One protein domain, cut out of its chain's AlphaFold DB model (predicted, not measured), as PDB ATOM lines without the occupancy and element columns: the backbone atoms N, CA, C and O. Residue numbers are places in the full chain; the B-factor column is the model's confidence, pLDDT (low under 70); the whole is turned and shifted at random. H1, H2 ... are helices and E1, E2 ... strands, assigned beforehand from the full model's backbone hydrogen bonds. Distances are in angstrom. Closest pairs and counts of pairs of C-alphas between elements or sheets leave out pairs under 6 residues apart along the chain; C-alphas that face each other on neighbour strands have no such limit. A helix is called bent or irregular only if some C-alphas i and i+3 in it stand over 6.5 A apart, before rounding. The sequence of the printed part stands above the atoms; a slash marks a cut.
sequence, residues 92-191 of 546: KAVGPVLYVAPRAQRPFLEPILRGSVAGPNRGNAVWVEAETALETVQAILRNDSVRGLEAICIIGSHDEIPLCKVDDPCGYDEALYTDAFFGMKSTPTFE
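Overview. This is residues 92 to 191 of the 546 residues of the protein "DZANK-type domain-containing protein" of Deltaproteobacteria bacterium CG2_30_63_29 (UniProt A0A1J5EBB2). A small sheet of three parallel strands, E2, E1 and E3, is the middle layer of a body with H1 over one face and H2 over the other, and the hairpin of E4 and E5 reaches away from this body as an arm. The short helix H3 follows the arm and packs on H2. The printed part has 100 residues, with five named strands and three named helices in the order E1 H1 E2 H2 E3 E4 E5 H3; the class is mixed, helices and strands. The whole is only just compact, close to loose, with a radius of gyration of the C-alphas of 14.8 A, and its spans of 46 by 30 by 19 A are elongated.

Arrangement. The inner strand of the larger sheet is E1, residues 97 to 102. It is parallel to the edge strand E3, residues 151 to 155, at 22 degrees, with N 100 and O 153 2.9 A apart, within hydrogen-bond range. The other edge strand, E2, residues 125 to 128, is parallel to E1 at 34 degrees, with N 126 and O 99 2.8 A apart. H1, residues 103 to 116, is on this sheet at a height of 8.6 A, over E1 and only just over E2, where 3 of its C-alphas fall. It runs along the strands, at 14 degrees to E1 on the local plane; its closest C-alpha pair with E2 is Arg 103 and Trp 127, 4.4 A. H2, residues 130 to 141, is on the opposite face at a height of 9.0 A, along the strands at 18 degrees to E1 on the local plane. Its closest C-alpha pair with E1 is Pro 102 and Ala 130, 6.9 A. These are three layers, helices on both faces of a sheet. E1, H1 and E2 form a strand-helix-strand unit, two parallel neighbour strands with a helix between them in the chain; E2, H2 and E3 form a split one, with E1 between its strands. Both crossovers are right-handed. H3, residues 180 to 183, only grazes the sheet and touches H2, the closest C-alphas being those of Leu 134 and Phe 182, 5.7 A apart. E4, residues 164 to 166, and E5, residues 176 to 178, form an antiparallel hairpin at 149 degrees, with N 166 and O 176 2.8 A apart. E3 and E4 are apart. Of the O i to N i+4 pairs, 6 of 10 are within hydrogen-bond range in H1 and 6 of 8 in H2; H3 is too short for such a pair.

Along the chain. E1 is 16.3 A long from C-alpha 97 at (155.764, 92.486, 110.421) to C-alpha 102. H1 is 18.7 A long, H2 17.9 A, E3 12.9 A and E2 9.4 A. H1 and H2 are irregular: C-alphas 104 and 107, and likewise 131 and 134, are 7.6 A apart. E4, 6.5 A, begins at C-alpha 164 at (171.179, 99.936, 121.251); E5 is 6.7 A long. H3, 5.6 A, ends at C-alpha 183 at (162.177, 92.933, 119.857).

Size, cuts and confidence. The two C-alphas farthest apart are those of Ala 118 and Gly 171, 46.4 A. The printed part has no cut, and no link is long. The mean pLDDT of the printed part is 85.1; residues 92 to 95 and 115 to 124 are under 70.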
ATOM      1  N   LYS A  92     144.361  98.220 115.387       43.62
ATOM      2  CA  LYS A  92     143.291  97.676 114.525       43.62
ATOM      3  C   LYS A  92     143.697  96.650 113.463       43.62
ATOM      4  O   LYS A  92     142.794  96.014 112.929       43.62
ATOM      5  N   ALA A  93     144.985  96.446 113.170       48.31
ATOM      6  CA  ALA A  93     145.488  95.314 112.367       48.31
ATOM      7  C   ALA A  93     147.011  95.423 112.183       48.31
ATOM      8  O   ALA A  93     147.468  95.925 111.157       48.31
ATOM      9  N   VAL A  94     147.814  94.979 113.151       55.28
ATOM     10  CA  VAL A  94     149.254  94.786 112.906       55.28
ATOM     11  C   VAL A  94     149.401  93.500 112.093       55.28
ATOM     12  O   VAL A  94     149.036  92.427 112.566       55.28
ATOM     13  N   GLY A  95     149.861  93.594 110.844       66.44
ATOM     14  CA  GLY A  95     150.268  92.411 110.082       66.44
ATOM     15  C   GLY A  95     151.470  91.704 110.723       66.44
ATOM     16  O   GLY A  95     151.998  92.160 111.733       66.44
ATOM     17  N   PRO A  96     151.966  90.609 110.129       81.19
ATOM     18  CA  PRO A  96     153.009  89.786 110.745       81.19
ATOM     19  C   PRO A  96     154.347  90.520 110.928       81.19
ATOM     20  O   PRO A  96     155.194  90.054 111.683       81.19
ATOM     21  N   VAL A  97     154.552  91.671 110.276       87.19
ATOM     22  CA  VAL A  97     155.764  92.486 110.421       87.19
ATOM     23  C   VAL A  97     155.403  93.905 110.846       87.19
ATOM     24  O   VAL A  97     154.587  94.556 110.190       87.19
ATOM     25  N   LEU A  98     156.047  94.390 111.907       91.12
ATOM     26  CA  LEU A  98     156.061  95.801 112.289       91.12
ATOM     27  C   LEU A  98     157.247  96.476 111.600       91.12
ATOM     28  O   LEU A  98     158.396  96.125 111.874       91.12
ATOM     29  N   TYR A  99     156.975  97.433 110.714       93.25
ATOM     30  CA  TYR A  99     158.035  98.230 110.098       93.25
ATOM     31  C   TYR A  99     158.308  99.457 110.963       93.25
ATOM     32  O   TYR A  99     157.382 100.190 111.299       93.25
ATOM     33  N   VAL A 100     159.570  99.687 111.309       95.75
ATOM     34  CA  VAL A 100     160.009 100.845 112.096       95.75
ATOM     35  C   VAL A 100     160.891 101.688 111.191       95.75
ATOM     36  O   VAL A 100     161.915 101.199 110.724       95.75
ATOM     37  N   ALA A 101     160.480 102.917 110.895       96.19
ATOM     38  CA  ALA A 101     161.173 103.772 109.935       96.19
ATOM     39  C   ALA A 101     161.277 105.223 110.441       96.19
ATOM     40  O   ALA A 101     160.386 105.676 111.169       96.19
ATOM     41  N   PRO A 102     162.319 105.978 110.045       96.75
ATOM     42  CA  PRO A 102     162.487 107.370 110.434       96.75
ATOM     43  C   PRO A 102     161.320 108.217 109.948       96.75
ATOM     44  O   PRO A 102     160.914 108.132 108.783       96.75
ATOM     45  N   ARG A 103     160.797 109.089 110.810       95.25
ATOM     46  CA  ARG A 103     159.677 109.968 110.459       95.25
ATOM     47  C   ARG A 103     160.008 110.889 109.290       95.25
ATOM     48  O   ARG A 103     159.158 111.076 108.419       95.25
ATOM     49  N   ALA A 104     161.243 111.382 109.226       95.56
ATOM     50  CA  ALA A 104     161.734 112.207 108.126       95.56
ATOM     51  C   ALA A 104     161.640 111.510 106.752       95.56
ATOM     52  O   ALA A 104     161.420 112.169 105.739       95.56
ATOM     53  N   GLN A 105     161.731 110.177 106.713       96.00
ATOM     54  CA  GLN A 105     161.738 109.389 105.475       96.00
ATOM     55  C   GLN A 105     160.339 108.947 105.028       96.00
ATOM     56  O   GLN A 105     160.183 108.288 103.995       96.00
ATOM     57  N   ARG A 106     159.294 109.334 105.772       94.12
ATOM     58  CA  ARG A 106     157.905 108.968 105.479       94.12
ATOM     59  C   ARG A 106     157.465 109.270 104.044       94.12
ATOM     60  O   ARG A 106     156.922 108.355 103.426       94.12
ATOM     61  N   PRO A 107     157.704 110.466 103.469       93.25
ATOM     62  CA  PRO A 107     157.254 110.765 102.107       93.25
ATOM     63  C   PRO A 107     157.818 109.808 101.046       93.25
ATOM     64  O   PRO A 107     157.150 109.535 100.051       93.25
ATOM     65  N   PHE A 108     159.023 109.275 101.271       91.81
ATOM     66  CA  PHE A 108     159.726 108.400 100.331       91.81
ATOM     67  C   PHE A 108     159.401 106.921 100.554       91.81
ATOM     68  O   PHE A 108     159.196 106.172  99.599       91.81
ATOM     69  N   LEU A 109     159.325 106.495 101.816       91.44
ATOM     70  CA  LEU A 109     159.122 105.093 102.175       91.44
ATOM     71  C   LEU A 109     157.648 104.687 102.224       91.44
ATOM     72  O   LEU A 109     157.331 103.532 101.953       91.44
ATOM     73  N   GLU A 110     156.727 105.598 102.548       90.25
ATOM     74  CA  GLU A 110     155.303 105.266 102.675       90.25
ATOM     75  C   GLU A 110     154.702 104.684 101.382       90.25
ATOM     76  O   GLU A 110     154.008 103.668 101.478       90.25
ATOM     77  N   PRO A 111     154.984 105.214 100.173       88.00
ATOM     78  CA  PRO A 111     154.532 104.595  98.927       88.00
ATOM     79  C   PRO A 111     155.101 103.186  98.713       88.00
ATOM     80  O   PRO A 111     154.368 102.289  98.299       88.00
ATOM     81  N   ILE A 112     156.383 102.973  99.035       87.19
ATOM     82  CA  ILE A 112     157.058 101.673  98.890       87.19
ATOM     83  C   ILE A 112     156.439 100.663  99.842       87.19
ATOM     84  O   ILE A 112     156.083  99.565  99.421       87.19
ATOM     85  N   LEU A 113     156.263 101.033 101.109       83.56
ATOM     86  CA  LEU A 113     155.645 100.173 102.106       83.56
ATOM     87  C   LEU A 113     154.200  99.874 101.717       83.56
ATOM     88  O   LEU A 113     153.833  98.714 101.685       83.56
ATOM     89  N   ARG A 114     153.398 100.854 101.291       79.06
ATOM     90  CA  ARG A 114     152.027 100.589 100.817       79.06
ATOM     91  C   ARG A 114     151.982  99.666  99.588       79.06
ATOM     92  O   ARG A 114     151.110  98.804  99.527       79.06
ATOM     93  N   GLY A 115     152.908  99.826  98.637       69.50
ATOM     94  CA  GLY A 115     152.979  99.030  97.402       69.50
ATOM     95  C   GLY A 115     153.509  97.604  97.598       69.50
ATOM     96  O   GLY A 115     152.927  96.654  97.079       69.50
ATOM     97  N   SER A 116     154.545  97.434  98.424       61.47
ATOM     98  CA  SER A 116     155.152  96.127  98.761       61.47
ATOM     99  C   SER A 116     154.229  95.248  99.613       61.47
ATOM    100  O   SER A 116     154.430  94.041  99.753       61.47
ATOM    101  N   VAL A 117     153.214  95.867 100.215       53.19
ATOM    102  CA  VAL A 117     152.280  95.283 101.182       53.19
ATOM    103  C   VAL A 117     151.007  94.725 100.512       53.19
ATOM    104  O   VAL A 117     150.064  94.306 101.185       53.19
ATOM    105  N   ALA A 118     150.984  94.598  99.181       41.62
ATOM    106  CA  ALA A 118     149.967  93.830  98.457       41.62
ATOM    107  C   ALA A 118     150.119  92.305  98.714       41.62
ATOM    108  O   ALA A 118     150.567  91.539  97.867       41.62
ATOM    109  N   GLY A 119     149.797  91.848  99.929       46.28
ATOM    110  CA  GLY A 119     149.887  90.452 100.370       46.28
ATOM    111  C   GLY A 119     149.702  90.305 101.890       46.28
ATOM    112  O   GLY A 119     149.444  91.295 102.568       46.28
ATOM    113  N   PRO A 120     149.866  89.099 102.475       37.62
ATOM    114  CA  PRO A 120     149.665  88.844 103.913       37.62
ATOM    115  C   PRO A 120     150.583  89.650 104.858       37.62
ATOM    116  O   PRO A 120     150.412  89.589 106.067       37.62
ATOM    117  N   ASN A 121     151.514  90.450 104.327       42.44
ATOM    118  CA  ASN A 121     152.373  91.363 105.079       42.44
ATOM    119  C   ASN A 121     151.727  92.753 105.229       42.44
ATOM    120  O   ASN A 121     152.417  93.729 104.965       42.44
ATOM    121  N   ARG A 122     150.445  92.873 105.623       51.75
ATOM    122  CA  ARG A 122     149.806  94.162 106.001       51.75
ATOM    123  C   ARG A 122     150.508  94.808 107.204       51.75
ATOM    124  O   ARG A 122     149.954  94.865 108.289       51.75
ATOM    125  N   GLY A 123     151.762  95.211 107.050       52.22
ATOM    126  CA  GLY A 123     152.570  95.774 108.115       52.22
ATOM    127  C   GLY A 123     152.226  97.240 108.291       52.22
ATOM    128  O   GLY A 123     152.284  98.015 107.336       52.22
ATOM    129  N   ASN A 124     151.872  97.614 109.515       68.94
ATOM    130  CA  ASN A 124     151.807  99.016 109.888       68.94
ATOM    131  C   ASN A 124     153.244  99.518 110.007       68.94
ATOM    132  O   ASN A 124     154.067  98.913 110.697       68.94
ATOM    133  N   ALA A 125     153.546 100.597 109.293       85.81
ATOM    134  CA  ALA A 125     154.781 101.330 109.482       85.81
ATOM    135  C   ALA A 125     154.597 102.295 110.650       85.81
ATOM    136  O   ALA A 125     153.634 103.066 110.679       85.81
ATOM    137  N   VAL A 126     155.520 102.253 111.602       90.75
ATOM    138  CA  VAL A 126     155.608 103.227 112.682       90.75
ATOM    139  C   VAL A 126     156.741 104.176 112.350       90.75
ATOM    140  O   VAL A 126     157.883 103.770 112.143       90.75
ATOM    141  N   TRP A 127     156.376 105.449 112.277       93.94
ATOM    142  CA  TRP A 127     157.264 106.545 111.931       93.94
ATOM    143  C   TRP A 127     157.791 107.173 113.215       93.94
ATOM    144  O   TRP A 127     157.027 107.827 113.938       93.94
ATOM    145  N   VAL A 128     159.069 106.957 113.503       94.44
ATOM    146  CA  VAL A 128     159.710 107.316 114.776       94.44
ATOM    147  C   VAL A 128     160.769 108.397 114.586       94.44
ATOM    148  O   VAL A 128     161.344 108.515 113.507       94.44
ATOM    149  N   GLU A 129     161.021 109.174 115.637       95.06
ATOM    150  CA  GLU A 129     162.283 109.917 115.751       95.06
ATOM    151  C   GLU A 129     163.351 108.984 116.331       95.06
ATOM    152  O   GLU A 129     163.005 108.066 117.087       95.06
ATOM    153  N   ALA A 130     164.623 109.220 116.010       91.56
ATOM    154  CA  ALA A 130     165.745 108.380 116.432       91.56
ATOM    155  C   ALA A 130     165.758 108.143 117.955       91.56
ATOM    156  O   ALA A 130     165.889 107.011 118.420       91.56
ATOM    157  N   GLU A 131     165.516 109.197 118.734       91.12
ATOM    158  CA  GLU A 131     165.611 109.215 120.197       91.12
ATOM    159  C   GLU A 131     164.482 108.437 120.876       91.12
ATOM    160  O   GLU A 131     164.631 107.955 121.996       91.12
ATOM    161  N   THR A 132     163.339 108.318 120.199       93.75
ATOM    162  CA  THR A 132     162.119 107.700 120.747       93.75
ATOM    163  C   THR A 132     161.815 106.346 120.117       93.75
ATOM    164  O   THR A 132     160.830 105.703 120.488       93.75
ATOM    165  N   ALA A 133     162.643 105.896 119.169       95.06
ATOM    166  CA  ALA A 133     162.410 104.693 118.385       95.06
ATOM    167  C   ALA A 133     162.249 103.455 119.274       95.06
ATOM    168  O   ALA A 133     161.225 102.774 119.194       95.06
ATOM    169  N   LEU A 134     163.221 103.196 120.155       96.31
ATOM    170  CA  LEU A 134     163.197 102.040 121.050       96.31
ATOM    171  C   LEU A 134     161.971 102.080 121.967       96.31
ATOM    172  O   LEU A 134     161.170 101.148 121.970       96.31
ATOM    173  N   GLU A 135     161.774 103.182 122.693       95.38
ATOM    174  CA  GLU A 135     160.664 103.330 123.642       95.38
ATOM    175  C   GLU A 135     159.298 103.161 122.971       95.38
ATOM    176  O   GLU A 135     158.419 102.488 123.516       95.38
ATOM    177  N   THR A 136     159.134 103.716 121.765       94.12
ATOM    178  CA  THR A 136     157.905 103.591 120.971       94.12
ATOM    179  C   THR A 136     157.633 102.137 120.609       94.12
ATOM    180  O   THR A 136     156.515 101.649 120.795       94.12
ATOM    181  N   VAL A 137     158.644 101.421 120.115       94.00
ATOM    182  CA  VAL A 137     158.497 100.018 119.711       94.00
ATOM    183  C   VAL A 137     158.198  99.136 120.920       94.00
ATOM    184  O   VAL A 137     157.242  98.363 120.889       94.00
ATOM    185  N   GLN A 138     158.924  99.302 122.025       94.75
ATOM    186  CA  GLN A 138     158.667  98.530 123.239       94.75
ATOM    187  C   GLN A 138     157.275  98.828 123.821       94.75
ATOM    188  O   GLN A 138     156.597  97.926 124.311       94.75
ATOM    189  N   ALA A 139     156.791 100.073 123.724       90.12
ATOM    190  CA  ALA A 139     155.431 100.420 124.137       90.12
ATOM    191  C   ALA A 139     154.357  99.737 123.276       90.12
ATOM    192  O   ALA A 139     153.322  99.328 123.804       90.12
ATOM    193  N   ILE A 140     154.610  99.556 121.978       89.00
ATOM    194  CA  ILE A 140     153.745  98.768 121.091       89.00
ATOM    195  C   ILE A 140     153.741  97.299 121.516       89.00
ATOM    196  O   ILE A 140     152.669  96.705 121.612       89.00
ATOM    197  N   LEU A 141     154.905  96.718 121.818       87.50
ATOM    198  CA  LEU A 141     154.997  95.317 122.239       87.50
ATOM    199  C   LEU A 141     154.329  95.047 123.599       87.50
ATOM    200  O   LEU A 141     153.815  93.949 123.820       87.50
ATOM    201  N   ARG A 142     154.313  96.037 124.504       89.06
ATOM    202  CA  ARG A 142     153.591  95.987 125.792       89.06
ATOM    203  C   ARG A 142     152.075  96.091 125.661       89.06
ATOM    204  O   ARG A 142     151.375  95.792 126.619       89.06
ATOM    205  N   ASN A 143     151.555  96.511 124.512       84.12
ATOM    206  CA  ASN A 143     150.120  96.608 124.310       84.12
ATOM    207  C   ASN A 143     149.534  95.235 123.953       84.12
ATOM    208  O   ASN A 143     149.677  94.768 122.826       84.12
ATOM    209  N   ASP A 144     148.800  94.622 124.882       77.25
ATOM    210  CA  ASP A 144     148.183  93.295 124.706       77.25
ATOM    211  C   ASP A 144     147.130  93.220 123.580       77.25
ATOM    212  O   ASP A 144     146.714  92.132 123.157       77.25
ATOM    213  N   SER A 145     146.696  94.374 123.063       74.62
ATOM    214  CA  SER A 145     145.838  94.451 121.874       74.62
ATOM    215  C   SER A 145     146.605  94.121 120.589       74.62
ATOM    216  O   SER A 145     145.999  93.722 119.596       74.62
ATOM    217  N   VAL A 146     147.935  94.265 120.590       74.31
ATOM    218  CA  VAL A 146     148.797  93.905 119.461       74.31
ATOM    219  C   VAL A 146     148.978  92.391 119.446       74.31
ATOM    220  O   VAL A 146     149.705  91.809 120.248       74.31
ATOM    221  N   ARG A 147     148.302  91.730 118.504       72.81
ATOM    222  CA  ARG A 147     148.360  90.276 118.309       72.81
ATOM    223  C   ARG A 147     148.861  89.941 116.911       72.81
ATOM    224  O   ARG A 147     148.690  90.720 115.984       72.81
ATOM    225  N   GLY A 148     149.462  88.762 116.762       74.69
ATOM    226  CA  GLY A 148     149.882  88.247 115.453       74.69
ATOM    227  C   GLY A 148     151.171  88.851 114.889       74.69
ATOM    228  O   GLY A 148     151.583  88.447 113.809       74.69
ATOM    229  N   LEU A 149     151.841  89.752 115.613       83.56
ATOM    230  CA  LEU A 149     153.171  90.229 115.241       83.56
ATOM    231  C   LEU A 149     154.173  89.065 115.275       83.56
ATOM    232  O   LEU A 149     154.263  88.360 116.283       83.56
ATOM    233  N   GLU A 150     154.897  88.834 114.183       85.12
ATOM    234  CA  GLU A 150     155.891  87.761 114.026       85.12
ATOM    235  C   GLU A 150     157.322  88.296 113.988       85.12
ATOM    236  O   GLU A 150     158.220  87.638 114.500       85.12
ATOM    237  N   ALA A 151     157.549  89.483 113.425       90.50
ATOM    238  CA  ALA A 151     158.879  90.078 113.351       90.50
ATOM    239  C   ALA A 151     158.842  91.610 113.365       90.50
ATOM    240  O   ALA A 151     157.836  92.234 113.018       90.50
ATOM    241  N   ILE A 152     159.978  92.213 113.698       94.44
ATOM    242  CA  ILE A 152     160.223  93.650 113.557       94.44
ATOM    243  C   ILE A 152     161.239  93.859 112.440       94.44
ATOM    244  O   ILE A 152     162.258  93.174 112.380       94.44
ATOM    245  N   CYS A 153     160.954  94.810 111.555       95.56
ATOM    246  CA  CYS A 153     161.870  95.236 110.508       95.56
ATOM    247  C   CYS A 153     162.166  96.724 110.674       95.56
ATOM    248  O   CYS A 153     161.319  97.568 110.378       95.56
ATOM    249  N   ILE A 154     163.374  97.043 111.121       97.56
ATOM    250  CA  ILE A 154     163.880  98.414 111.154       97.56
ATOM    251  C   ILE A 154     164.308  98.792 109.730       97.56
ATOM    252  O   ILE A 154     164.951  97.993 109.057       97.56
ATOM    253  N   ILE A 155     163.933  99.970 109.239       96.31
ATOM    254  CA  ILE A 155     164.327 100.489 107.923       96.31
ATOM    255  C   ILE A 155     165.023 101.824 108.140       96.31
ATOM    256  O   ILE A 155     164.357 102.804 108.448       96.31
ATOM    257  N   GLY A 156     166.339 101.856 107.978       95.00
ATOM    258  CA  GLY A 156     167.161 103.044 108.198       95.00
ATOM    259  C   GLY A 156     168.576 102.687 108.628       95.00
ATOM    260  O   GLY A 156     168.819 101.603 109.176       95.00
ATOM    261  N   SER A 157     169.511 103.599 108.364       92.62
ATOM    262  CA  SER A 157     170.880 103.479 108.867       92.62
ATOM    263  C   SER A 157     170.913 103.549 110.402       92.62
ATOM    264  O   SER A 157     169.905 103.803 111.066       92.62
ATOM    265  N   HIS A 158     172.087 103.294 110.974       89.62
ATOM    266  CA  HIS A 158     172.332 103.489 112.401       89.62
ATOM    267  C   HIS A 158     172.272 104.971 112.814       89.62
ATOM    268  O   HIS A 158     171.881 105.251 113.938       89.62
ATOM    269  N   ASP A 159     172.554 105.913 111.913       89.62
ATOM    270  CA  ASP A 159     172.374 107.348 112.184       89.62
ATOM    271  C   ASP A 159     170.890 107.725 112.271       89.62
ATOM    272  O   ASP A 159     170.491 108.578 113.058       89.62
ATOM    273  N   GLU A 160     170.052 107.089 111.447       93.56
ATOM    274  CA  GLU A 160     168.623 107.399 111.378       93.56
ATOM    275  C   GLU A 160     167.810 106.677 112.468       93.56
ATOM    276  O   GLU A 160     166.853 107.233 113.008       93.56
ATOM    277  N   ILE A 161     168.161 105.422 112.775       95.75
ATOM    278  CA  ILE A 161     167.622 104.650 113.903       95.75
ATOM    279  C   ILE A 161     168.802 103.960 114.603       95.75
ATOM    280  O   ILE A 161     169.225 102.891 114.143       95.75
ATOM    281  N   PRO A 162     169.305 104.524 115.714       93.94
ATOM    282  CA  PRO A 162     170.464 104.002 116.430       93.94
ATOM    283  C   PRO A 162     170.324 102.553 116.883       93.94
ATOM    284  O   PRO A 162     169.258 102.102 117.311       93.94
ATOM    285  N   LEU A 163     171.443 101.830 116.811       94.31
ATOM    286  CA  LEU A 163     171.621 100.559 117.508       94.31
ATOM    287  C   LEU A 163     171.604 100.813 119.022       94.31
ATOM    288  O   LEU A 163     172.075 101.847 119.501       94.31
ATOM    289  N   CYS A 164     171.106  99.856 119.797       94.81
ATOM    290  CA  CYS A 164     171.179  99.936 121.251       94.81
ATOM    291  C   CYS A 164     172.621  99.706 121.710       94.81
ATOM    292  O   CYS A 164     173.211  98.679 121.376       94.81
ATOM    293  N   LYS A 165     173.159 100.642 122.499       93.50
ATOM    294  CA  LYS A 165     174.486 100.554 123.117       93.50
ATOM    295  C   LYS A 165     174.395  99.814 124.454       93.50
ATOM    296  O   LYS A 165     173.571 100.155 125.304       93.50
ATOM    297  N   VAL A 166     175.235  98.804 124.643       91.75
ATOM    298  CA  VAL A 166     175.287  97.938 125.832       91.75
ATOM    299  C   VAL A 166     176.740  97.795 126.266       91.75
ATOM    300  O   VAL A 166     177.629  97.822 125.422       91.75
ATOM    301  N   ASP A 167     177.009  97.640 127.561       90.31
ATOM    302  CA  ASP A 167     178.377  97.372 128.017       90.31
ATOM    303  C   ASP A 167     178.909  96.072 127.389       90.31
ATOM    304  O   ASP A 167     178.184  95.075 127.333       90.31
ATOM    305  N   ASP A 168     180.171  96.085 126.947       90.38
ATOM    306  CA  ASP A 168     180.883  94.885 126.505       90.38
ATOM    307  C   ASP A 168     181.385  94.100 127.738       90.38
ATOM    308  O   ASP A 168     182.366  94.512 128.367       90.38
ATOM    309  N   PRO A 169     180.767  92.962 128.105       84.81
ATOM    310  CA  PRO A 169     181.210  92.131 129.221       84.81
ATOM    311  C   PRO A 169     182.629  91.570 129.061       84.81
ATOM    312  O   PRO A 169     183.272  91.263 130.062       84.81
ATOM    313  N   CYS A 170     183.143  91.441 127.834       85.62
ATOM    314  CA  CYS A 170     184.525  91.028 127.605       85.62
ATOM    315  C   CYS A 170     185.529  92.185 127.758       85.62
ATOM    316  O   CYS A 170     186.717  91.925 127.965       85.62
ATOM    317  N   GLY A 171     185.071  93.439 127.686       87.44
ATOM    318  CA  GLY A 171     185.869  94.647 127.909       87.44
ATOM    319  C   GLY A 171     186.919  94.951 126.834       87.44
ATOM    320  O   GLY A 171     187.928  95.590 127.143       87.44
ATOM    321  N   TYR A 172     186.727  94.474 125.601       85.69
ATOM    322  CA  TYR A 172     187.616  94.767 124.468       85.69
ATOM    323  C   TYR A 172     187.125  95.931 123.613       85.69
ATOM    324  O   TYR A 172     187.958  96.614 123.009       85.69
ATOM    325  N   ASP A 173     185.816  96.149 123.591       88.44
ATOM    326  CA  ASP A 173     185.146  97.244 122.906       88.44
ATOM    327  C   ASP A 173     184.626  98.273 123.917       88.44
ATOM    328  O   ASP A 173     184.384  97.962 125.085       88.44
ATOM    329  N   GLU A 174     184.456  99.528 123.483       86.75
ATOM    330  CA  GLU A 174     183.823 100.547 124.335       86.75
ATOM    331  C   GLU A 174     182.379 100.152 124.666       86.75
ATOM    332  O   GLU A 174     181.898 100.385 125.775       86.75
ATOM    333  N   ALA A 175     181.699  99.550 123.691       90.62
ATOM    334  CA  ALA A 175     180.361  99.029 123.843       90.62
ATOM    335  C   ALA A 175     180.041  97.964 122.798       90.62
ATOM    336  O   ALA A 175     180.609  97.918 121.708       90.62
ATOM    337  N   LEU A 176     179.046  97.159 123.139       91.88
ATOM    338  CA  LEU A 176     178.321  96.287 122.241       91.88
ATOM    339  C   LEU A 176     177.135  97.037 121.629       91.88
ATOM    340  O   LEU A 176     176.397  97.732 122.328       91.88
ATOM    341  N   TYR A 177     176.901  96.830 120.335       94.25
ATOM    342  CA  TYR A 177     175.769  97.413 119.613       94.25
ATOM    343  C   TYR A 177     174.773  96.335 119.184       94.25
ATOM    344  O   TYR A 177     175.169  95.313 118.627       94.25
ATOM    345  N   THR A 178     173.476  96.537 119.419       96.00
ATOM    346  CA  THR A 178     172.457  95.525 119.095       96.00
ATOM    347  C   THR A 178     171.113  96.116 118.688       96.00
ATOM    348  O   THR A 178     170.683  97.146 119.198       96.00
ATOM    349  N   ASP A 179     170.404  95.413 117.806       97.00
ATOM    350  CA  ASP A 179     168.987  95.660 117.521       97.00
ATOM    351  C   ASP A 179     168.048  94.789 118.371       97.00
ATOM    352  O   ASP A 179     166.837  94.999 118.354       97.00
ATOM    353  N   ALA A 180     168.572  93.812 119.126       95.75
ATOM    354  CA  ALA A 180     167.756  92.823 119.834       95.75
ATOM    355  C   ALA A 180     166.701  93.472 120.745       95.75
ATOM    356  O   ALA A 180     165.564  93.015 120.796       95.75
ATOM    357  N   PHE A 181     167.032  94.588 121.394       96.31
ATOM    358  CA  PHE A 181     166.144  95.235 122.363       96.31
ATOM    359  C   PHE A 181     164.888  95.863 121.746       96.31
ATOM    360  O   PHE A 181     163.906  96.071 122.460       96.31
ATOM    361  N   PHE A 182     164.866  96.110 120.430       97.19
ATOM    362  CA  PHE A 182     163.637  96.499 119.733       97.19
ATOM    363  C   PHE A 182     162.596  95.376 119.741       97.19
ATOM    364  O   PHE A 182     161.404  95.654 119.696       97.19
ATOM    365  N   GLY A 183     163.032  94.118 119.809       94.56
ATOM    366  CA  GLY A 183     162.177  92.933 119.857       94.56
ATOM    367  C   GLY A 183     161.720  92.537 121.254       94.56
ATOM    368  O   GLY A 183     161.033  91.524 121.379       94.56
ATOM    369  N   MET A 184     162.095  93.318 122.271       92.81
ATOM    370  CA  MET A 184     161.814  93.044 123.676       92.81
ATOM    371  C   MET A 184     160.790  94.008 124.248       92.81
ATOM    372  O   MET A 184     160.770  95.182 123.891       92.81
ATOM    373  N   LYS A 185     159.939  93.558 125.175       89.56
ATOM    374  CA  LYS A 185     158.978  94.478 125.816       89.56
ATOM    375  C   LYS A 185     159.625  95.470 126.775       89.56
ATOM    376  O   LYS A 185     159.031  96.512 127.074       89.56
ATOM    377  N   SER A 186     160.820  95.155 127.246       89.75
ATOM    378  CA  SER A 186     161.657  96.019 128.067       89.75
ATOM    379  C   SER A 186     163.116  95.672 127.843       89.75
ATOM    380  O   SER A 186     163.461  94.511 127.645       89.75
ATOM    381  N   THR A 187     163.976  96.678 127.920       91.94
ATOM    382  CA  THR A 187     165.422  96.470 127.883       91.94
ATOM    383  C   THR A 187     165.886  95.777 129.169       91.94
ATOM    384  O   THR A 187     165.634  96.330 130.243       91.94
ATOM    385  N   PRO A 188     166.580  94.627 129.088       87.44
ATOM    386  CA  PRO A 188     167.077  93.940 130.269       87.44
ATOM    387  C   PRO A 188     168.190  94.753 130.939       87.44
ATOM    388  O   PRO A 188     169.113  95.267 130.290       87.44
ATOM    389  N   THR A 189     168.106  94.856 132.260       86.81
ATOM    390  CA  THR A 189     169.153  95.401 133.130       86.81
ATOM    391  C   THR A 189     170.439  94.586 133.025       86.81
ATOM    392  O   THR A 189     170.450  93.474 132.501       86.81
ATOM    393  N   PHE A 190     171.552  95.136 133.513       81.38
ATOM    394  CA  PHE A 190     172.812  94.398 133.541       81.38
ATOM    395  C   PHE A 190     172.644  93.083 134.311       81.38
ATOM    396  O   PHE A 190     172.975  92.025 133.798       81.38
ATOM    397  N   GLU A 191     172.052  93.131 135.498       81.69
ATOM    398  CA  GLU A 191     171.861  91.970 136.360       81.69
ATOM    399  C   GLU A 191     170.987  90.894 135.703       81.69
ATOM    400  O   GLU A 191     171.346  89.721 135.743       81.69
TER     401      GLU A 191